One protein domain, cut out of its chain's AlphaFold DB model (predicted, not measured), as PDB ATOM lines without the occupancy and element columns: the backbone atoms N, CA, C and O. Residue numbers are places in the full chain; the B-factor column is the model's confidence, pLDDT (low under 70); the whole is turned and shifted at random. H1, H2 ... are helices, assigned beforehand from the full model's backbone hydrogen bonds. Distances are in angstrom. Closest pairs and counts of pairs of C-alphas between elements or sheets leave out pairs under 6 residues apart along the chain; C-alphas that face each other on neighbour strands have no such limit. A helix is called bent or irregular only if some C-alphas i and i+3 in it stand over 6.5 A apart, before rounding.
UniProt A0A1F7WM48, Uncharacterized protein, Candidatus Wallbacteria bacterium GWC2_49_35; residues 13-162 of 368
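What this domain is: This is residues 13 to 162 of the 368 residues of an uncharacterized protein of Candidatus Wallbacteria bacterium GWC2_49_35 (UniProt A0A1F7WM48). A four-helix group, H1, H2, H5 and H4 in a skewed ring, has the long helix H6 crossing the outside of H4 and H3 crossing the outside of H1. H4 is in the middle of the whole, between H6 on one side and H1 and H5 on the other, while H7 folds back along the far part of H6 as a short hairpin. The printed part has 150 residues with seven named helices, H1 to H7 in chain order, and no named strand; the class is all helix. It is compact, with a radius of gyration of the C-alphas of 15.3 A and spans of 42 by 38 by 30 A.

How they stand to each other: The longest helix is H6, residues 125 to 148. It touches H4, residues 86 to 101, at a steep tilt of 44 degrees, the same way; the closest C-alphas, of Arg 94 and Ala 131, are 4.5 A apart. With residues 139 to 147 alone H6 touches H7, residues 152 to 160, in a helical hairpin at a shallow tilt of 15 degrees, closest at the C-alphas of Ala 143 and Ala 155, 4.3 A. H4 is the hub, touching three helices. It forms a helical hairpin with H5, residues 108 to 121, at 10 degrees; the closest C-alphas, of Lys 89 and Leu 121, are 5.9 A apart. With residues 92 to 99 alone H4 touches H1, residues 18 to 32, at a steep tilt of 50 degrees, opposite ways, closest at the C-alphas of Ile 24 and Ala 96, 6.8 A. H5 touches H2, residues 37 to 49, with residues 116 to 121 alone; the C-alphas of Gly 45 and Ile 120, the closest, are 6.0 A apart. H1 and H2 are close but not clearly touching, at a shallow tilt of 3 degrees, opposite ways. H3, residues 54 to 71, touches H1 with residues 60 to 68 alone, closest at the C-alphas of Lys 23 and Thr 64, 6.4 A, at a steep tilt of 54 degrees. H3 and H6 are apart. Every O i to N i+4 pair is within hydrogen-bond range in H2, H3, H4, H5, H6 and H7; in H1 it is 9 of 11.

Where its parts are: H6 measures 35.1 A, from C-alpha 125 at (99.382, 90.475, 85.575) to C-alpha 148 at (75.624, 99.924, 61.545). H3 measures 25.7 A, H1 23.4 A and H4 22.5 A. H1 begins at C-alpha 18 at (87.745, 109.668, 90.343) and is irregular, with C-alphas 29 and 32 8.0 A apart.

The domain as a whole: The C-alphas of Gly 37 and Lys 150, the two farthest apart, are 44.1 A apart. The printed part has no cut. The link from H3 to H4, residues 72 to 85, is long. Mean pLDDT of the printed part is 86.7; residue 13, residues 31 to 35 and residues 73 to 84 are under 70.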
ATOM      1  N   THR A  13      83.007 114.166  75.890       55.53
ATOM      2  CA  THR A  13      84.457 114.334  75.678       55.53
ATOM      3  C   THR A  13      85.192 114.770  76.957       55.53
ATOM      4  O   THR A  13      86.143 115.545  76.895       55.53
ATOM      5  N   LYS A  14      84.676 114.385  78.127       77.25
ATOM      6  CA  LYS A  14      85.223 114.696  79.440       77.25
ATOM      7  C   LYS A  14      85.935 113.439  79.919       77.25
ATOM      8  O   LYS A  14      85.298 112.394  80.034       77.25
ATOM      9  N   ASP A  15      87.224 113.575  80.197       82.94
ATOM     10  CA  ASP A  15      88.026 112.522  80.813       82.94
ATOM     11  C   ASP A  15      87.339 112.018  82.088       82.94
ATOM     12  O   ASP A  15      86.804 112.817  82.871       82.94
ATOM     13  N   ILE A  16      87.354 110.699  82.295       90.50
ATOM     14  CA  ILE A  16      86.809 110.094  83.512       90.50
ATOM     15  C   ILE A  16      87.679 110.527  84.691       90.50
ATOM     16  O   ILE A  16      88.877 110.246  84.736       90.50
ATOM     17  N   ASP A  17      87.067 111.198  85.666       94.25
ATOM     18  CA  ASP A  17      87.707 111.508  86.941       94.25
ATOM     19  C   ASP A  17      87.381 110.454  88.022       94.25
ATOM     20  O   ASP A  17      86.626 109.502  87.815       94.25
ATOM     21  N   ARG A  18      87.962 110.601  89.219       95.75
ATOM     22  CA  ARG A  18      87.745 109.668  90.343       95.75
ATOM     23  C   ARG A  18      86.280 109.547  90.793       95.75
ATOM     24  O   ARG A  18      85.913 108.528  91.374       95.75
ATOM     25  N   ILE A  19      85.463 110.584  90.594       95.94
ATOM     26  CA  ILE A  19      84.031 110.571  90.915       95.94
ATOM     27  C   ILE A  19      83.267 109.847  89.809       95.94
ATOM     28  O   ILE A  19      82.407 109.026  90.120       95.94
ATOM     29  N   ASP A  20      83.619 110.088  88.548       93.94
ATOM     30  CA  ASP A  20      83.049 109.365  87.408       93.94
ATOM     31  C   ASP A  20      83.363 107.858  87.501       93.94
ATOM     32  O   ASP A  20      82.467 107.026  87.350       93.94
ATOM     33  N   LEU A  21      84.597 107.485  87.869       94.56
ATOM     34  CA  LEU A  21      84.965 106.087  88.122       94.56
ATOM     35  C   LEU A  21      84.148 105.482  89.272       94.56
ATOM     36  O   LEU A  21      83.669 104.356  89.152       94.56
ATOM     37  N   LEU A  22      83.935 106.221  90.367       94.12
ATOM     38  CA  LEU A  22      83.081 105.758  91.464       94.12
ATOM     39  C   LEU A  22      81.643 105.485  90.986       94.12
ATOM     40  O   LEU A  22      81.073 104.457  91.350       94.12
ATOM     41  N   LYS A  23      81.080 106.366  90.146       91.25
ATOM     42  CA  LYS A  23      79.753 106.168  89.537       91.25
ATOM     43  C   LYS A  23      79.710 104.912  88.668       91.25
ATOM     44  O   LYS A  23      78.799 104.106  88.838       91.25
ATOM     45  N   ILE A  24      80.715 104.692  87.816       89.75
ATOM     46  CA  ILE A  24      80.830 103.482  86.981       89.75
ATOM     47  C   ILE A  24      80.807 102.213  87.844       89.75
ATOM     48  O   ILE A  24      80.098 101.256  87.528       89.75
ATOM     49  N   LEU A  25      81.547 102.204  88.957       89.31
ATOM     50  CA  LEU A  25      81.569 101.059  89.868       89.31
ATOM     51  C   LEU A  25      80.217 100.834  90.550       89.31
ATOM     52  O   LEU A  25      79.786  99.691  90.675       89.31
ATOM     53  N   PHE A  26      79.524 101.896  90.958       88.31
ATOM     54  CA  PHE A  26      78.171 101.776  91.500       88.31
ATOM     55  C   PHE A  26      77.175 101.228  90.480       88.31
ATOM     56  O   PHE A  26      76.426 100.315  90.814       88.31
ATOM     57  N   GLU A  27      77.182 101.729  89.244       84.44
ATOM     58  CA  GLU A  27      76.321 101.215  88.169       84.44
ATOM     59  C   GLU A  27      76.541  99.721  87.934       84.44
ATOM     60  O   GLU A  27      75.582  98.961  87.768       84.44
ATOM     61  N   LYS A  28      77.809  99.297  87.965       81.62
ATOM     62  CA  LYS A  28      78.197  97.907  87.761       81.62
ATOM     63  C   LYS A  28      77.769  96.992  88.909       81.62
ATOM     64  O   LYS A  28      77.345  95.867  88.652       81.62
ATOM     65  N   LEU A  29      77.930  97.445  90.150       79.75
ATOM     66  CA  LEU A  29      77.816  96.599  91.341       79.75
ATOM     67  C   LEU A  29      76.409  96.606  91.951       79.75
ATOM     68  O   LEU A  29      75.874  95.550  92.264       79.75
ATOM     69  N   LEU A  30      75.719  97.749  91.972       73.62
ATOM     70  CA  LEU A  30      74.406  97.910  92.623       73.62
ATOM     71  C   LEU A  30      73.224  97.343  91.814       73.62
ATOM     72  O   LEU A  30      72.103  97.856  91.885       73.62
ATOM     73  N   CYS A  31      73.440  96.285  91.034       59.56
ATOM     74  CA  CYS A  31      72.408  95.650  90.214       59.56
ATOM     75  C   CYS A  31      71.223  95.106  91.036       59.56
ATOM     76  O   CYS A  31      70.109  95.038  90.515       59.56
ATOM     77  N   ASP A  32      71.423  94.780  92.317       60.66
ATOM     78  CA  ASP A  32      70.389  94.295  93.242       60.66
ATOM     79  C   ASP A  32      69.934  95.350  94.284       60.66
ATOM     80  O   ASP A  32      69.114  95.059  95.163       60.66
ATOM     81  N   ASN A  33      70.415  96.597  94.157       59.59
ATOM     82  CA  ASN A  33      70.227  97.709  95.097       59.59
ATOM     83  C   ASN A  33      70.707  97.440  96.540       59.59
ATOM     84  O   ASN A  33      70.234  98.104  97.472       59.59
ATOM     85  N   LYS A  34      71.617  96.486  96.763       62.47
ATOM     86  CA  LYS A  34      72.233  96.239  98.073       62.47
ATOM     87  C   LYS A  34      73.744  96.391  97.973       62.47
ATOM     88  O   LYS A  34      74.305  96.304  96.896       62.47
ATOM     89  N   ILE A  35      74.361  96.708  99.116       66.44
ATOM     90  CA  ILE A  35      75.816  96.671  99.263       66.44
ATOM     91  C   ILE A  35      76.173  95.509 100.186       66.44
ATOM     92  O   ILE A  35      75.842  95.554 101.384       66.44
ATOM     93  N   ASP A  36      76.832  94.493  99.646       72.19
ATOM     94  CA  ASP A  36      77.312  93.332 100.387       72.19
ATOM     95  C   ASP A  36      78.585  93.642 101.214       72.19
ATOM     96  O   ASP A  36      78.978  94.795 101.439       72.19
ATOM     97  N   GLY A  37      79.193  92.607 101.799       71.00
ATOM     98  CA  GLY A  37      80.401  92.759 102.614       71.00
ATOM     99  C   GLY A  37      81.664  93.054 101.796       71.00
ATOM    100  O   GLY A  37      82.521  93.834 102.237       71.00
ATOM    101  N   ALA A  38      81.792  92.452 100.618       70.38
ATOM    102  CA  ALA A  38      82.938  92.630  99.741       70.38
ATOM    103  C   ALA A  38      82.925  94.007  99.074       70.38
ATOM    104  O   ALA A  38      83.945  94.697  99.065       70.38
ATOM    105  N   GLU A  39      81.765  94.470  98.618       79.69
ATOM    106  CA  GLU A  39      81.558  95.801  98.058       79.69
ATOM    107  C   GLU A  39      81.875  96.888  99.090       79.69
ATOM    108  O   GLU A  39      82.583  97.847  98.783       79.69
ATOM    109  N   LYS A  40      81.465  96.718 100.357       82.62
ATOM    110  CA  LYS A  40      81.877  97.632 101.445       82.62
ATOM    111  C   LYS A  40      83.391  97.721 101.579       82.62
ATOM    112  O   LYS A  40      83.925  98.813 101.776       82.62
ATOM    113  N   THR A  41      84.077  96.585 101.485       84.81
ATOM    114  CA  THR A  41      85.540  96.519 101.588       84.81
ATOM    115  C   THR A  41      86.203  97.196 100.387       84.81
ATOM    116  O   THR A  41      87.100  98.024 100.568       84.81
ATOM    117  N   LEU A  42      85.714  96.917  99.176       87.44
ATOM    118  CA  LEU A  42      86.149  97.538  97.926       87.44
ATOM    119  C   LEU A  42      86.007  99.064  97.985       87.44
ATOM    120  O   LEU A  42      86.978  99.788  97.772       87.44
ATOM    121  N   PHE A  43      84.819  99.560  98.336       90.94
ATOM    122  CA  PHE A  43      84.539 100.993  98.393       90.94
ATOM    123  C   PHE A  43      85.258 101.703  99.545       90.94
ATOM    124  O   PHE A  43      85.611 102.875  99.410       90.94
ATOM    125  N   ALA A  44      85.533 101.022 100.663       90.75
ATOM    126  CA  ALA A  44      86.407 101.563 101.702       90.75
ATOM    127  C   ALA A  44      87.833 101.782 101.170       90.75
ATOM    128  O   ALA A  44      88.390 102.864 101.359       90.75
ATOM    129  N   GLY A  45      88.388 100.800 100.447       92.31
ATOM    130  CA  GLY A  45      89.673 100.937  99.756       92.31
ATOM    131  C   GLY A  45      89.659 102.063  98.720       92.31
ATOM    132  O   GLY A  45      90.567 102.889  98.701       92.31
ATOM    133  N   PHE A  46      88.585 102.160  97.934       94.06
ATOM    134  CA  PHE A  46      88.398 103.201  96.920       94.06
ATOM    135  C   PHE A  46      88.402 104.614  97.513       94.06
ATOM    136  O   PHE A  46      89.096 105.498  97.013       94.06
ATOM    137  N   LYS A  47      87.684 104.833  98.623       95.44
ATOM    138  CA  LYS A  47      87.683 106.133  99.311       95.44
ATOM    139  C   LYS A  47      89.074 106.543  99.780       95.44
ATOM    140  O   LYS A  47      89.419 107.716  99.667       95.44
ATOM    141  N   VAL A  48      89.855 105.597 100.303       96.25
ATOM    142  CA  VAL A  48      91.222 105.858 100.771       96.25
ATOM    143  C   VAL A  48      92.149 106.151  99.595       96.25
ATOM    144  O   VAL A  48      92.812 107.184  99.608       96.25
ATOM    145  N   GLU A  49      92.166 105.289  98.576       97.06
ATOM    146  CA  GLU A  49      93.073 105.414  97.427       97.06
ATOM    147  C   GLU A  49      92.839 106.715  96.656       97.06
ATOM    148  O   GLU A  49      93.784 107.419  96.312       97.06
ATOM    149  N   PHE A  50      91.571 107.073  96.443       96.69
ATOM    150  CA  PHE A  50      91.200 108.243  95.655       96.69
ATOM    151  C   PHE A  50      90.860 109.473  96.498       96.69
ATOM    152  O   PHE A  50      90.448 110.491  95.940       96.69
ATOM    153  N   GLY A  51      91.015 109.425  97.825       96.19
ATOM    154  CA  GLY A  51      90.761 110.558  98.722       96.19
ATOM    155  C   GLY A  51      89.330 111.106  98.636       96.19
ATOM    156  O   GLY A  51      89.138 112.316  98.484       96.19
ATOM    157  N   ILE A  52      88.329 110.223  98.690       96.56
ATOM    158  CA  ILE A  52      86.902 110.569  98.629       96.56
ATOM    159  C   ILE A  52      86.328 110.610 100.047       96.56
ATOM    160  O   ILE A  52      86.405 109.631 100.789       96.56
ATOM    161  N   SER A  53      85.734 111.744 100.426       96.31
ATOM    162  CA  SER A  53      85.091 111.900 101.734       96.31
ATOM    163  C   SER A  53      83.796 111.091 101.828       96.31
ATOM    164  O   SER A  53      83.110 110.880 100.829       96.31
ATOM    165  N   ASP A  54      83.404 110.697 103.043       94.69
ATOM    166  CA  ASP A  54      82.144 109.973 103.268       94.69
ATOM    167  C   ASP A  54      80.916 110.762 102.796       94.69
ATOM    168  O   ASP A  54      79.973 110.181 102.256       94.69
ATOM    169  N   ALA A  55      80.949 112.091 102.951       95.81
ATOM    170  CA  ALA A  55      79.901 112.976 102.457       95.81
ATOM    171  C   ALA A  55      79.783 112.889 100.930       95.81
ATOM    172  O   ALA A  55      78.691 112.655 100.417       95.81
ATOM    173  N   LYS A  56      80.912 112.993 100.210       96.62
ATOM    174  CA  LYS A  56      80.899 112.936  98.745       96.62
ATOM    175  C   LYS A  56      80.550 111.541  98.227       96.62
ATOM    176  O   LYS A  56      79.800 111.425  97.269       96.62
ATOM    177  N   TYR A  57      81.046 110.486  98.872       94.56
ATOM    178  CA  TYR A  57      80.678 109.105  98.550       94.56
ATOM    179  C   TYR A  57      79.163 108.884  98.664       94.56
ATOM    180  O   TYR A  57      78.551 108.336  97.751       94.56
ATOM    181  N   SER A  58      78.555 109.340  99.765       92.88
ATOM    182  CA  SER A  58      77.119 109.164 100.021       92.88
ATOM    183  C   SER A  58      76.253 109.961  99.046       92.88
ATOM    184  O   SER A  58      75.219 109.469  98.606       92.88
ATOM    185  N   GLU A  59      76.687 111.174  98.691       95.81
ATOM    186  CA  GLU A  59      76.063 112.004  97.656       95.81
ATOM    187  C   GLU A  59      76.049 111.276  96.305       95.81
ATOM    188  O   GLU A  59      74.985 111.061  95.732       95.81
ATOM    189  N   VAL A  60      77.215 110.810  95.846       93.62
ATOM    190  CA  VAL A  60      77.368 110.113  94.557       93.62
ATOM    191  C   VAL A  60      76.570 108.807  94.530       93.62
ATOM    192  O   VAL A  60      75.906 108.520  93.540       93.62
ATOM    193  N   LEU A  61      76.576 108.041  95.624       90.75
ATOM    194  CA  LEU A  61      75.780 106.820  95.750       90.75
ATOM    195  C   LEU A  61      74.279 107.106  95.613       90.75
ATOM    196  O   LEU A  61      73.575 106.398  94.893       90.75
ATOM    197  N   ALA A  62      73.780 108.139  96.300       90.19
ATOM    198  CA  ALA A  62      72.371 108.515  96.244       90.19
ATOM    199  C   ALA A  62      71.957 108.961  94.833       90.19
ATOM    200  O   ALA A  62      70.893 108.557  94.360       90.19
ATOM    201  N   GLU A  63      72.809 109.741  94.159       91.12
ATOM    202  CA  GLU A  63      72.619 110.135  92.759       91.12
ATOM    203  C   GLU A  63      72.551 108.913  91.838       91.12
ATOM    204  O   GLU A  63      71.557 108.730  91.138       91.12
ATOM    205  N   THR A  64      73.553 108.029  91.883       88.12
ATOM    206  CA  THR A  64      73.607 106.854  91.002       88.12
ATOM    207  C   THR A  64      72.421 105.915  91.226       88.12
ATOM    208  O   THR A  64      71.823 105.436  90.266       88.12
ATOM    209  N   VAL A  65      72.003 105.685  92.475       85.31
ATOM    210  CA  VAL A  65      70.812 104.867  92.771       85.31
ATOM    211  C   VAL A  65      69.534 105.506  92.220       85.31
ATOM    212  O   VAL A  65      68.639 104.790  91.764       85.31
ATOM    213  N   ALA A  66      69.415 106.836  92.257       87.62
ATOM    214  CA  ALA A  66      68.279 107.530  91.655       87.62
ATOM    215  C   ALA A  66      68.271 107.371  90.125       87.62
ATOM    216  O   ALA A  66      67.231 107.033  89.559       87.62
ATOM    217  N   GLU A  67      69.428 107.516  89.476       85.69
ATOM    218  CA  GLU A  67      69.581 107.340  88.027       85.69
ATOM    219  C   GLU A  67      69.265 105.903  87.578       85.69
ATOM    220  O   GLU A  67      68.523 105.709  86.612       85.69
ATOM    221  N   ILE A  68      69.745 104.892  88.313       80.81
ATOM    222  CA  ILE A  68      69.442 103.474  88.050       80.81
ATOM    223  C   ILE A  68      67.934 103.208  88.141       80.81
ATOM    224  O   ILE A  68      67.384 102.471  87.322       80.81
ATOM    225  N   LYS A  69      67.240 103.811  89.117       82.56
ATOM    226  CA  LYS A  69      65.780 103.668  89.266       82.56
ATOM    227  C   LYS A  69      65.002 104.318  88.126       82.56
ATOM    228  O   LYS A  69      63.937 103.822  87.777       82.56
ATOM    229  N   GLU A  70      65.506 105.420  87.582       84.88
ATOM    230  CA  GLU A  70      64.855 106.144  86.492       84.88
ATOM    231  C   GLU A  70      65.064 105.455  85.138       84.88
ATOM    232  O   GLU A  70      64.110 105.265  84.384       84.88
ATOM    233  N   LYS A  71      66.308 105.075  84.828       80.00
ATOM    234  CA  LYS A  71      66.715 104.611  83.489       80.00
ATOM    235  C   LYS A  71      66.789 103.090  83.358       80.00
ATOM    236  O   LYS A  71      66.888 102.580  82.244       80.00
ATOM    237  N   GLY A  72      66.710 102.369  84.475       71.12
ATOM    238  CA  GLY A  72      66.994 100.940  84.547       71.12
ATOM    239  C   GLY A  72      68.497 100.666  84.601       71.12
ATOM    240  O   GLY A  72      69.309 101.423  84.066       71.12
ATOM    241  N   ASN A  73      68.887  99.567  85.256       66.56
ATOM    242  CA  ASN A  73      70.288  99.161  85.269       66.56
ATOM    243  C   ASN A  73      70.655  98.518  83.924       66.56
ATOM    244  O   ASN A  73      70.238  97.402  83.614       66.56
ATOM    245  N   ILE A  74      71.447  99.235  83.135       58.31
ATOM    246  CA  ILE A  74      71.918  98.807  81.816       58.31
ATOM    247  C   ILE A  74      73.072  97.783  81.873       58.31
ATOM    248  O   ILE A  74      73.410  97.204  80.842       58.31
ATOM    249  N   PHE A  75      73.630  97.479  83.057       56.06
ATOM    250  CA  PHE A  75      74.818  96.626  83.233       56.06
ATOM    251  C   PHE A  75      74.610  95.448  84.204       56.06
ATOM    252  O   PHE A  75      75.481  95.133  85.009       56.06
ATOM    253  N   ALA A  76      73.511  94.700  84.069       51.94
ATOM    254  CA  ALA A  76      73.181  93.533  84.913       51.94
ATOM    255  C   ALA A  76      74.065  92.267  84.712       51.94
ATOM    256  O   ALA A  76      73.683  91.151  85.076       51.94
ATOM    257  N   GLY A  77      75.250  92.402  84.111       47.50
ATOM    258  CA  GLY A  77      76.144  91.291  83.766       47.50
ATOM    259  C   GLY A  77      77.196  91.017  84.838       47.50
ATOM    260  O   GLY A  77      78.370  91.316  84.620       47.50
ATOM    261  N   GLY A  78      76.792  90.498  85.999       50.38
ATOM    262  CA  GLY A  78      77.729  90.134  87.075       50.38
ATOM    263  C   GLY A  78      77.129  89.443  88.303       50.38
ATOM    264  O   GLY A  78      77.883  89.022  89.171       50.38
ATOM    265  N   CYS A  79      75.803  89.279  88.368       47.06
ATOM    266  CA  CYS A  79      75.060  88.966  89.597       47.06
ATOM    267  C   CYS A  79      75.293  87.569  90.226       47.06
ATOM    268  O   CYS A  79      74.505  87.175  91.073       47.06
ATOM    269  N   ASN A  80      76.316  86.806  89.820       55.28
ATOM    270  CA  ASN A  80      76.594  85.448  90.324       55.28
ATOM    271  C   ASN A  80      78.099  85.145  90.513       55.28
ATOM    272  O   ASN A  80      78.485  83.975  90.534       55.28
ATOM    273  N   LEU A  81      78.972  86.156  90.578       59.56
ATOM    274  CA  LEU A  81      80.408  85.933  90.795       59.56
ATOM    275  C   LEU A  81      80.728  85.909  92.295       59.56
ATOM    276  O   LEU A  81      80.143  86.667  93.060       59.56
ATOM    277  N   ASP A  82      81.661  85.044  92.704       67.69
ATOM    278  CA  ASP A  82      82.223  85.078  94.059       67.69
ATOM    279  C   ASP A  82      82.841  86.462  94.300       67.69
ATOM    280  O   ASP A  82      83.742  86.872  93.564       67.69
ATOM    281  N   GLU A  83      82.343  87.173  95.310       62.66
ATOM    282  CA  GLU A  83      82.605  88.593  95.569       62.66
ATOM    283  C   GLU A  83      84.093  88.902  95.851       62.66
ATOM    284  O   GLU A  83      84.529  90.051  95.797       62.66
ATOM    285  N   ASN A  84      84.910  87.878  96.124       67.75
ATOM    286  CA  ASN A  84      86.369  88.000  96.244       67.75
ATOM    287  C   ASN A  84      87.145  87.190  95.193       67.75
ATOM    288  O   ASN A  84      88.382  87.168  95.205       67.75
ATOM    289  N   GLY A  85      86.429  86.540  94.279       82.44
ATOM    290  CA  GLY A  85      86.981  85.703  93.232       82.44
ATOM    291  C   GLY A  85      87.720  86.504  92.162       82.44
ATOM    292  O   GLY A  85      87.441  87.677  91.899       82.44
ATOM    293  N   ARG A  86      88.664  85.834  91.498       89.06
ATOM    294  CA  ARG A  86      89.435  86.370  90.365       89.06
ATOM    295  C   ARG A  86      88.527  87.008  89.303       89.06
ATOM    296  O   ARG A  86      88.751  88.147  88.910       89.06
ATOM    297  N   GLU A  87      87.460  86.311  88.917       87.31
ATOM    298  CA  GLU A  87      86.526  86.745  87.867       87.31
ATOM    299  C   GLU A  87      85.758  88.025  88.208       87.31
ATOM    300  O   GLU A  87      85.520  88.864  87.337       87.31
ATOM    301  N   TYR A  88      85.398  88.215  89.480       85.56
ATOM    302  CA  TYR A  88      84.721  89.429  89.935       85.56
ATOM    303  C   TYR A  88      85.622  90.656  89.759       85.56
ATOM    304  O   TYR A  88      85.228  91.653  89.150       85.56
ATOM    305  N   LYS A  89      86.882  90.542  90.187       89.81
ATOM    306  CA  LYS A  89      87.886  91.604  90.050       89.81
ATOM    307  C   LYS A  89      88.194  91.924  88.586       89.81
ATOM    308  O   LYS A  89      88.226  93.097  88.219       89.81
ATOM    309  N   ILE A  90      88.354  90.893  87.747       92.06
ATOM    310  CA  ILE A  90      88.520  91.047  86.291       92.06
ATOM    311  C   ILE A  90      87.336  91.813  85.712       92.06
ATOM    312  O   ILE A  90      87.519  92.749  84.937       92.06
ATOM    313  N   SER A  91      86.113  91.450  86.107       89.81
ATOM    314  CA  SER A  91      84.915  92.110  85.603       89.81
ATOM    315  C   SER A  91      84.832  93.586  85.985       89.81
ATOM    316  O   SER A  91      84.327  94.362  85.175       89.81
ATOM    317  N   ILE A  92      85.289  93.972  87.177       90.69
ATOM    318  CA  ILE A  92      85.312  95.373  87.612       90.69
ATOM    319  C   ILE A  92      86.327  96.175  86.793       90.69
ATOM    320  O   ILE A  92      85.980  97.208  86.222       90.69
ATOM    321  N   TYR A  93      87.567  95.687  86.706       95.56
ATOM    322  CA  TYR A  93      88.626  96.386  85.979       95.56
ATOM    323  C   TYR A  93      88.285  96.528  84.492       95.56
ATOM    324  O   TYR A  93      88.416  97.606  83.920       95.56
ATOM    325  N   ARG A  94      87.770  95.453  83.880       95.00
ATOM    326  CA  ARG A  94      87.310  95.433  82.486       95.00
ATOM    327  C   ARG A  94      86.251  96.496  82.211       95.00
ATOM    328  O   ARG A  94      86.331  97.156  81.182       95.00
ATOM    329  N   GLU A  95      85.274  96.655  83.103       92.31
ATOM    330  CA  GLU A  95      84.219  97.661  82.942       92.31
ATOM    331  C   GLU A  95      84.802  99.077  82.986       92.31
ATOM    332  O   GLU A  95      84.545  99.872  82.084       92.31
ATOM    333  N   ALA A  96      85.638  99.379  83.985       94.19
ATOM    334  CA  ALA A  96      86.290 100.682  84.096       94.19
ATOM    335  C   ALA A  96      87.130 101.007  82.850       94.19
ATOM    336  O   ALA A  96      86.967 102.071  82.251       94.19
ATOM    337  N   TYR A  97      87.962 100.057  82.415       95.62
ATOM    338  CA  TYR A  97      88.789 100.198  81.219       95.62
ATOM    339  C   TYR A  97      87.939 100.407  79.960       95.62
ATOM    340  O   TYR A  97      88.203 101.314  79.174       95.62
ATOM    341  N   TYR A  98      86.879  99.613  79.776       93.69
ATOM    342  CA  TYR A  98      85.968  99.746  78.639       93.69
ATOM    343  C   TYR A  98      85.314 101.131  78.581       93.69
ATOM    344  O   TYR A  98      85.285 101.742  77.514       93.69
ATOM    345  N   ARG A  99      84.840 101.666  79.713       91.00
ATOM    346  CA  ARG A  99      84.242 103.011  79.766       91.00
ATOM    347  C   ARG A  99      85.238 104.103  79.384       91.00
ATOM    348  O   ARG A  99      84.857 105.023  78.669       91.00
ATOM    349  N   MET A 100      86.501 103.970  79.782       92.25
ATOM    350  CA  MET A 100      87.568 104.887  79.360       92.25
ATOM    351  C   MET A 100      87.857 104.777  77.856       92.25
ATOM    352  O   MET A 100      88.044 105.791  77.189       92.25
ATOM    353  N   LEU A 101      87.804 103.574  77.268       91.50
ATOM    354  CA  LEU A 101      87.953 103.416  75.813       91.50
ATOM    355  C   LEU A 101      86.866 104.151  75.015       91.50
ATOM    356  O   LEU A 101      87.148 104.629  73.915       91.50
ATOM    357  N   LEU A 102      85.644 104.284  75.549       88.25
ATOM    358  CA  LEU A 102      84.550 105.004  74.880       88.25
ATOM    359  C   LEU A 102      84.834 106.505  74.683       88.25
ATOM    360  O   LEU A 102      84.202 107.123  73.821       88.25
ATOM    361  N   ASN A 103      85.806 107.067  75.410       82.50
ATOM    362  CA  ASN A 103      86.304 108.433  75.222       82.50
ATOM    363  C   ASN A 103      87.303 108.553  74.053       82.50
ATOM    364  O   ASN A 103      87.727 109.652  73.699       82.50
ATOM    365  N   GLY A 104      87.681 107.437  73.418       79.56
ATOM    366  CA  GLY A 104      88.534 107.399  72.228       79.56
ATOM    367  C   GLY A 104      90.039 107.422  72.506       79.56
ATOM    368  O   GLY A 104      90.825 107.082  71.622       79.56
ATOM    369  N   LYS A 105      90.466 107.782  73.718       81.31
ATOM    370  CA  LYS A 105      91.847 107.628  74.184       81.31
ATOM    371  C   LYS A 105      91.866 107.602  75.706       81.31
ATOM    372  O   LYS A 105      91.291 108.485  76.321       81.31
ATOM    373  N   ILE A 106      92.615 106.660  76.273       87.56
ATOM    374  CA  ILE A 106      92.919 106.662  77.705       87.56
ATOM    375  C   ILE A 106      93.959 107.752  77.978       87.56
ATOM    376  O   ILE A 106      95.073 107.726  77.438       87.56
ATOM    377  N   THR A 107      93.573 108.743  78.770       90.00
ATOM    378  CA  THR A 107      94.451 109.836  79.203       90.00
ATOM    379  C   THR A 107      95.407 109.397  80.316       90.00
ATOM    380  O   THR A 107      95.247 108.334  80.910       90.00
ATOM    381  N   GLU A 108      96.419 110.217  80.622       90.56
ATOM    382  CA  GLU A 108      97.323 109.948  81.754       90.56
ATOM    383  C   GLU A 108      96.552 109.883  83.081       90.56
ATOM    384  O   GLU A 108      96.773 108.970  83.870       90.56
ATOM    385  N   GLY A 109      95.576 110.777  83.278       92.38
ATOM    386  CA  GLY A 109      94.720 110.764  84.465       92.38
ATOM    387  C   GLY A 109      93.861 109.502  84.563       92.38
ATOM    388  O   GLY A 109      93.777 108.898  85.628       92.38
ATOM    389  N   GLU A 110      93.269 109.049  83.457       93.88
ATOM    390  CA  GLU A 110      92.511 107.790  83.423       93.88
ATOM    391  C   GLU A 110      93.411 106.568  83.663       93.88
ATOM    392  O   GLU A 110      93.016 105.628  84.354       93.88
ATOM    393  N   ASN A 111      94.649 106.595  83.169       94.25
ATOM    394  CA  ASN A 111      95.634 105.557  83.449       94.25
ATOM    395  C   ASN A 111      96.025 105.516  84.939       94.25
ATOM    396  O   ASN A 111      96.097 104.434  85.521       94.25
ATOM    397  N   ASP A 112      96.206 106.670  85.586       96.06
ATOM    398  CA  ASP A 112      96.445 106.745  87.034       96.06
ATOM    399  C   ASP A 112      95.260 106.184  87.836       96.06
ATOM    400  O   ASP A 112      95.448 105.493  88.844       96.06
ATOM    401  N   LEU A 113      94.029 106.414  87.365       97.25
ATOM    402  CA  LEU A 113      92.834 105.815  87.954       97.25
ATOM    403  C   LEU A 113      92.820 104.287  87.821       97.25
ATOM    404  O   LEU A 113      92.477 103.605  88.786       97.25
ATOM    405  N   LEU A 114      93.218 103.736  86.670       96.81
ATOM    406  CA  LEU A 114      93.335 102.286  86.471       96.81
ATOM    407  C   LEU A 114      94.403 101.670  87.381       96.81
ATOM    408  O   LEU A 114      94.159 100.621  87.980       96.81
ATOM    409  N   ILE A 115      95.544 102.342  87.560       96.88
ATOM    410  CA  ILE A 115      96.597 101.916  88.497       96.88
ATOM    411  C   ILE A 115      96.058 101.892  89.934       96.88
ATOM    412  O   ILE A 115      96.219 100.893  90.643       96.88
ATOM    413  N   GLY A 116      95.379 102.962  90.362       97.38
ATOM    414  CA  GLY A 116      94.745 103.030  91.681       97.38
ATOM    415  C   GLY A 116      93.682 101.943  91.868       97.38
ATOM    416  O   GLY A 116      93.640 101.274  92.901       97.38
ATOM    417  N   LEU A 117      92.869 101.691  90.839       97.00
ATOM    418  CA  LEU A 117      91.865 100.632  90.853       97.00
ATOM    419  C   LEU A 117      92.517  99.250  90.980       97.00
ATOM    420  O   LEU A 117      92.087  98.450  91.814       97.00
ATOM    421  N   ASN A 118      93.586  98.977  90.226       96.56
ATOM    422  CA  ASN A 118      94.299  97.705  90.314       96.56
ATOM    423  C   ASN A 118      94.940  97.500  91.695       96.56
ATOM    424  O   ASN A 118      94.907  96.400  92.236       96.56
ATOM    425  N   LYS A 119      95.442  98.556  92.343       95.62
ATOM    426  CA  LYS A 119      95.968  98.463  93.716       95.62
ATOM    427  C   LYS A 119      94.909  98.016  94.731       95.62
ATOM    428  O   LYS A 119      95.234  97.296  95.680       95.62
ATOM    429  N   ILE A 120      93.649  98.406  94.529       94.31
ATOM    430  CA  ILE A 120      92.522  97.975  95.366       94.31
ATOM    431  C   ILE A 120      92.143  96.523  95.045       94.31
ATOM    432  O   ILE A 120      91.994  95.708  95.957       94.31
ATOM    433  N   LEU A 121      92.009  96.190  93.757       92.88
ATOM    434  CA  LEU A 121      91.582  94.863  93.298       92.88
ATOM    435  C   LEU A 121      92.655  93.785  93.511       92.88
ATOM    436  O   LEU A 121      92.324  92.624  93.777       92.88
ATOM    437  N   LYS A 122      93.929  94.177  93.452       93.94
ATOM    438  CA  LYS A 122      95.112  93.312  93.493       93.94
ATOM    439  C   LYS A 122      95.034  92.234  92.412       93.94
ATOM    440  O   LYS A 122      95.031  91.047  92.743       93.94
ATOM    441  N   LEU A 123      94.869  92.639  91.150       94.19
ATOM    442  CA  LEU A 123      94.939  91.693  90.038       94.19
ATOM    443  C   LEU A 123      96.392  91.279  89.817       94.19
ATOM    444  O   LEU A 123      97.310  92.095  89.898       94.19
ATOM    445  N   GLU A 124      96.581  89.994  89.543       94.88
ATOM    446  CA  GLU A 124      97.820  89.499  88.954       94.88
ATOM    447  C   GLU A 124      97.905  89.952  87.487       94.88
ATOM    448  O   GLU A 124      96.895  90.308  86.872       94.88
ATOM    449  N   GLU A 125      99.114  89.961  86.926       93.81
ATOM    450  CA  GLU A 125      99.382  90.475  85.575       93.81
ATOM    451  C   GLU A 125      98.551  89.758  84.494       93.81
ATOM    452  O   GLU A 125      98.049  90.389  83.562       93.81
ATOM    453  N   ASP A 126      98.342  88.445  84.635       94.81
ATOM    454  CA  ASP A 126      97.515  87.650  83.722       94.81
ATOM    455  C   ASP A 126      96.032  88.052  83.792       94.81
ATOM    456  O   ASP A 126      95.368  88.157  82.760       94.81
ATOM    457  N   ALA A 127      95.520  88.316  84.996       95.19
ATOM    458  CA  ALA A 127      94.135  88.700  85.233       95.19
ATOM    459  C   ALA A 127      93.854  90.139  84.764       95.19
ATOM    460  O   ALA A 127      92.806  90.406  84.174       95.19
ATOM    461  N   GLU A 128      94.797  91.064  84.965       95.88
ATOM    462  CA  GLU A 128      94.722  92.410  84.386       95.88
ATOM    463  C   GLU A 128      94.745  92.352  82.853       95.88
ATOM    464  O   GLU A 128      93.899  92.965  82.196       95.88
ATOM    465  N   SER A 129      95.644  91.550  82.271       93.81
ATOM    466  CA  SER A 129      95.705  91.336  80.821       93.81
ATOM    467  C   SER A 129      94.386  90.781  80.273       93.81
ATOM    468  O   SER A 129      93.868  91.267  79.266       93.81
ATOM    469  N   GLU A 130      93.786  89.810  80.963       94.75
ATOM    470  CA  GLU A 130      92.484  89.250  80.605       94.75
ATOM    471  C   GLU A 130      91.361  90.298  80.654       94.75
ATOM    472  O   GLU A 130      90.537  90.368  79.735       94.75
ATOM    473  N   ALA A 131      91.353  91.159  81.675       95.31
ATOM    474  CA  ALA A 131      90.389  92.247  81.794       95.31
ATOM    475  C   ALA A 131      90.504  93.241  80.624       95.31
ATOM    476  O   ALA A 131      89.491  93.575  80.000       95.31
ATOM    477  N   VAL A 132      91.730  93.650  80.278       94.75
ATOM    478  CA  VAL A 132      92.021  94.542  79.141       94.75
ATOM    479  C   VAL A 132      91.595  93.907  77.817       94.75
ATOM    480  O   VAL A 132      90.923  94.545  77.008       94.75
ATOM    481  N   LEU A 133      91.919  92.630  77.590       92.44
ATOM    482  CA  LEU A 133      91.509  91.917  76.374       92.44
ATOM    483  C   LEU A 133      89.984  91.796  76.264       92.44
ATOM    484  O   LEU A 133      89.429  91.960  75.174       92.44
ATOM    485  N   GLY A 134      89.300  91.548  77.381       93.19
ATOM    486  CA  GLY A 134      87.842  91.539  77.431       93.19
ATOM    487  C   GLY A 134      87.240  92.904  77.089       93.19
ATOM    488  O   GLY A 134      86.303  92.973  76.295       93.19
ATOM    489  N   ALA A 135      87.809  93.988  77.618       94.25
ATOM    490  CA  ALA A 135      87.366  95.349  77.324       94.25
ATOM    491  C   ALA A 135      87.602  95.731  75.855       94.25
ATOM    492  O   ALA A 135      86.715  96.294  75.214       94.25
ATOM    493  N   ASN A 136      88.746  95.346  75.282       93.62
ATOM    494  CA  ASN A 136      89.029  95.518  73.856       93.62
ATOM    495  C   ASN A 136      87.997  94.782  72.989       93.62
ATOM    496  O   ASN A 136      87.540  95.323  71.985       93.62
ATOM    497  N   SER A 137      87.575  93.572  73.378       91.56
ATOM    498  CA  SER A 137      86.500  92.861  72.668       91.56
ATOM    499  C   SER A 137      85.165  93.611  72.741       91.56
ATOM    500  O   SER A 137      84.478  93.719  71.727       91.56
ATOM    501  N   MET A 138      84.810  94.170  73.900       92.00
ATOM    502  CA  MET A 138      83.597  94.985  74.045       92.00
ATOM    503  C   MET A 138      83.666  96.257  73.185       92.00
ATOM    504  O   MET A 138      82.693  96.616  72.524       92.00
ATOM    505  N   ALA A 139      84.830  96.912  73.134       92.06
ATOM    506  CA  ALA A 139      85.071  98.070  72.276       92.06
ATOM    507  C   ALA A 139      84.952  97.719  70.783       92.06
ATOM    508  O   ALA A 139      84.362  98.474  70.013       92.06
ATOM    509  N   MET A 140      85.437  96.545  70.369       90.81
ATOM    510  CA  MET A 140      85.250  96.035  69.006       90.81
ATOM    511  C   MET A 140      83.769  95.850  68.655       90.81
ATOM    512  O   MET A 140      83.339  96.261  67.576       90.81
ATOM    513  N   ASP A 141      82.985  95.243  69.549       91.31
ATOM    514  CA  ASP A 141      81.548  95.033  69.333       91.31
ATOM    515  C   ASP A 141      80.800  96.370  69.238       91.31
ATOM    516  O   ASP A 141      79.940  96.555  68.374       91.31
ATOM    517  N   GLU A 142      81.176  97.341  70.069       93.19
ATOM    518  CA  GLU A 142      80.608  98.687  70.043       93.19
ATOM    519  C   GLU A 142      80.998  99.466  68.775       93.19
ATOM    520  O   GLU A 142      80.171 100.173  68.194       93.19
ATOM    521  N   ALA A 143      82.219  99.287  68.262       92.25
ATOM    522  CA  ALA A 143      82.619  99.848  66.973       92.25
ATOM    523  C   ALA A 143      81.756  99.286  65.829       92.25
ATOM    524  O   ALA A 143      81.316 100.044  64.965       92.25
ATOM    525  N   VAL A 144      81.442  97.984  65.846       92.19
ATOM    526  CA  VAL A 144      80.548  97.353  64.856       92.19
ATOM    527  C   VAL A 144      79.133  97.935  64.920       92.19
ATOM    528  O   VAL A 144      78.559  98.246  63.871       92.19
ATOM    529  N   LYS A 145      78.580  98.155  66.119       93.62
ATOM    530  CA  LYS A 145      77.280  98.837  66.271       93.62
ATOM    531  C   LYS A 145      77.319 100.254  65.703       93.62
ATOM    532  O   LYS A 145      76.414 100.645  64.966       93.62
ATOM    533  N   ASN A 146      78.392 100.999  65.968       92.75
ATOM    534  CA  ASN A 146      78.570 102.345  65.429       92.75
ATOM    535  C   ASN A 146      78.661 102.358  63.894       92.75
ATOM    536  O   ASN A 146      78.095 103.252  63.270       92.75
ATOM    537  N   ILE A 147      79.279 101.355  63.257       91.19
ATOM    538  CA  ILE A 147      79.249 101.206  61.789       91.19
ATOM    539  C   ILE A 147      77.808 101.040  61.293       91.19
ATOM    540  O   ILE A 147      77.405 101.735  60.359       91.19
ATOM    541  N   ALA A 148      77.021 100.160  61.922       92.38
ATOM    542  CA  ALA A 148      75.624  99.924  61.545       92.38
ATOM    543  C   ALA A 148      74.755 101.186  61.711       92.38
ATOM    544  O   ALA A 148      73.906 101.474  60.866       92.38
ATOM    545  N   ALA A 149      75.027 101.978  62.751       93.94
ATOM    546  CA  ALA A 149      74.397 103.275  62.999       93.94
ATOM    547  C   ALA A 149      74.951 104.421  62.126       93.94
ATOM    548  O   ALA A 149      74.449 105.540  62.203       93.94
ATOM    549  N   LYS A 150      75.959 104.162  61.275       93.12
ATOM    550  CA  LYS A 150      76.686 105.156  60.457       93.12
ATOM    551  C   LYS A 150      77.471 106.203  61.268       93.12
ATOM    552  O   LYS A 150      77.865 107.239  60.736       93.12
ATOM    553  N   ASN A 151      77.782 105.904  62.527       93.00
ATOM    554  CA  ASN A 151      78.619 106.701  63.427       93.00
ATOM    555  C   ASN A 151      80.116 106.403  63.205       93.00
ATOM    556  O   ASN A 151      80.837 105.983  64.111       93.00
ATOM    557  N   TYR A 152      80.608 106.596  61.979       91.19
ATOM    558  CA  TYR A 152      81.945 106.129  61.589       91.19
ATOM    559  C   TYR A 152      83.097 106.783  62.364       91.19
ATOM    560  O   TYR A 152      84.094 106.123  62.634       91.19
ATOM    561  N   ASN A 153      82.965 108.059  62.742       89.38
ATOM    562  CA  ASN A 153      84.001 108.758  63.508       89.38
ATOM    563  C   ASN A 153      84.124 108.203  64.933       89.38
ATOM    564  O   ASN A 153      85.238 108.007  65.410       89.38
ATOM    565  N   ALA A 154      82.996 107.885  65.579       90.31
ATOM    566  CA  ALA A 154      82.995 107.229  66.884       90.31
ATOM    567  C   ALA A 154      83.628 105.833  66.793       90.31
ATOM    568  O   ALA A 154      84.506 105.501  67.585       90.31
ATOM    569  N   ALA A 155      83.268 105.050  65.765       92.81
ATOM    570  CA  ALA A 155      83.863 103.734  65.531       92.81
ATOM    571  C   ALA A 155      85.386 103.805  65.302       92.81
ATOM    572  O   ALA A 155      86.134 103.018  65.880       92.81
ATOM    573  N   ALA A 156      85.855 104.753  64.479       90.56
ATOM    574  CA  ALA A 156      87.280 104.944  64.205       90.56
ATOM    575  C   ALA A 156      88.051 105.374  65.462       90.56
ATOM    576  O   ALA A 156      89.103 104.806  65.757       90.56
ATOM    577  N   SER A 157      87.505 106.330  66.222       88.38
ATOM    578  CA  SER A 157      88.107 106.802  67.471       88.38
ATOM    579  C   SER A 157      88.204 105.687  68.510       88.38
ATOM    580  O   SER A 157      89.224 105.574  69.180       88.38
ATOM    581  N   LEU A 158      87.176 104.844  68.617       90.88
ATOM    582  CA  LEU A 158      87.159 103.729  69.559       90.88
ATOM    583  C   LEU A 158      88.222 102.676  69.226       90.88
ATOM    584  O   LEU A 158      88.915 102.210  70.124       90.88
ATOM    585  N   LEU A 159      88.403 102.325  67.947       90.88
ATOM    586  CA  LEU A 159      89.484 101.412  67.559       90.88
ATOM    587  C   LEU A 159      90.861 102.019  67.822       90.88
ATOM    588  O   LEU A 159      91.741 101.325  68.325       90.88
ATOM    589  N   ALA A 160      91.051 103.306  67.524       88.19
ATOM    590  CA  ALA A 160      92.321 103.993  67.752       88.19
ATOM    591  C   ALA A 160      92.711 104.089  69.245       88.19
ATOM    592  O   ALA A 160      93.888 104.300  69.548       88.19
ATOM    593  N   ALA A 161      91.754 103.895  70.161       88.44
ATOM    594  CA  ALA A 161      91.954 103.972  71.607       88.44
ATOM    595  C   ALA A 161      92.806 102.829  72.185       88.44
ATOM    596  O   ALA A 161      93.344 102.968  73.283       88.44
ATOM    597  N   PHE A 162      92.948 101.706  71.470       89.50
ATOM    598  CA  PHE A 162      93.675 100.532  71.953       89.50
ATOM    599  C   PHE A 162      94.473  99.833  70.848       89.50
ATOM    600  O   PHE A 162      94.236 100.014  69.655       89.50
TER     601      PHE A 162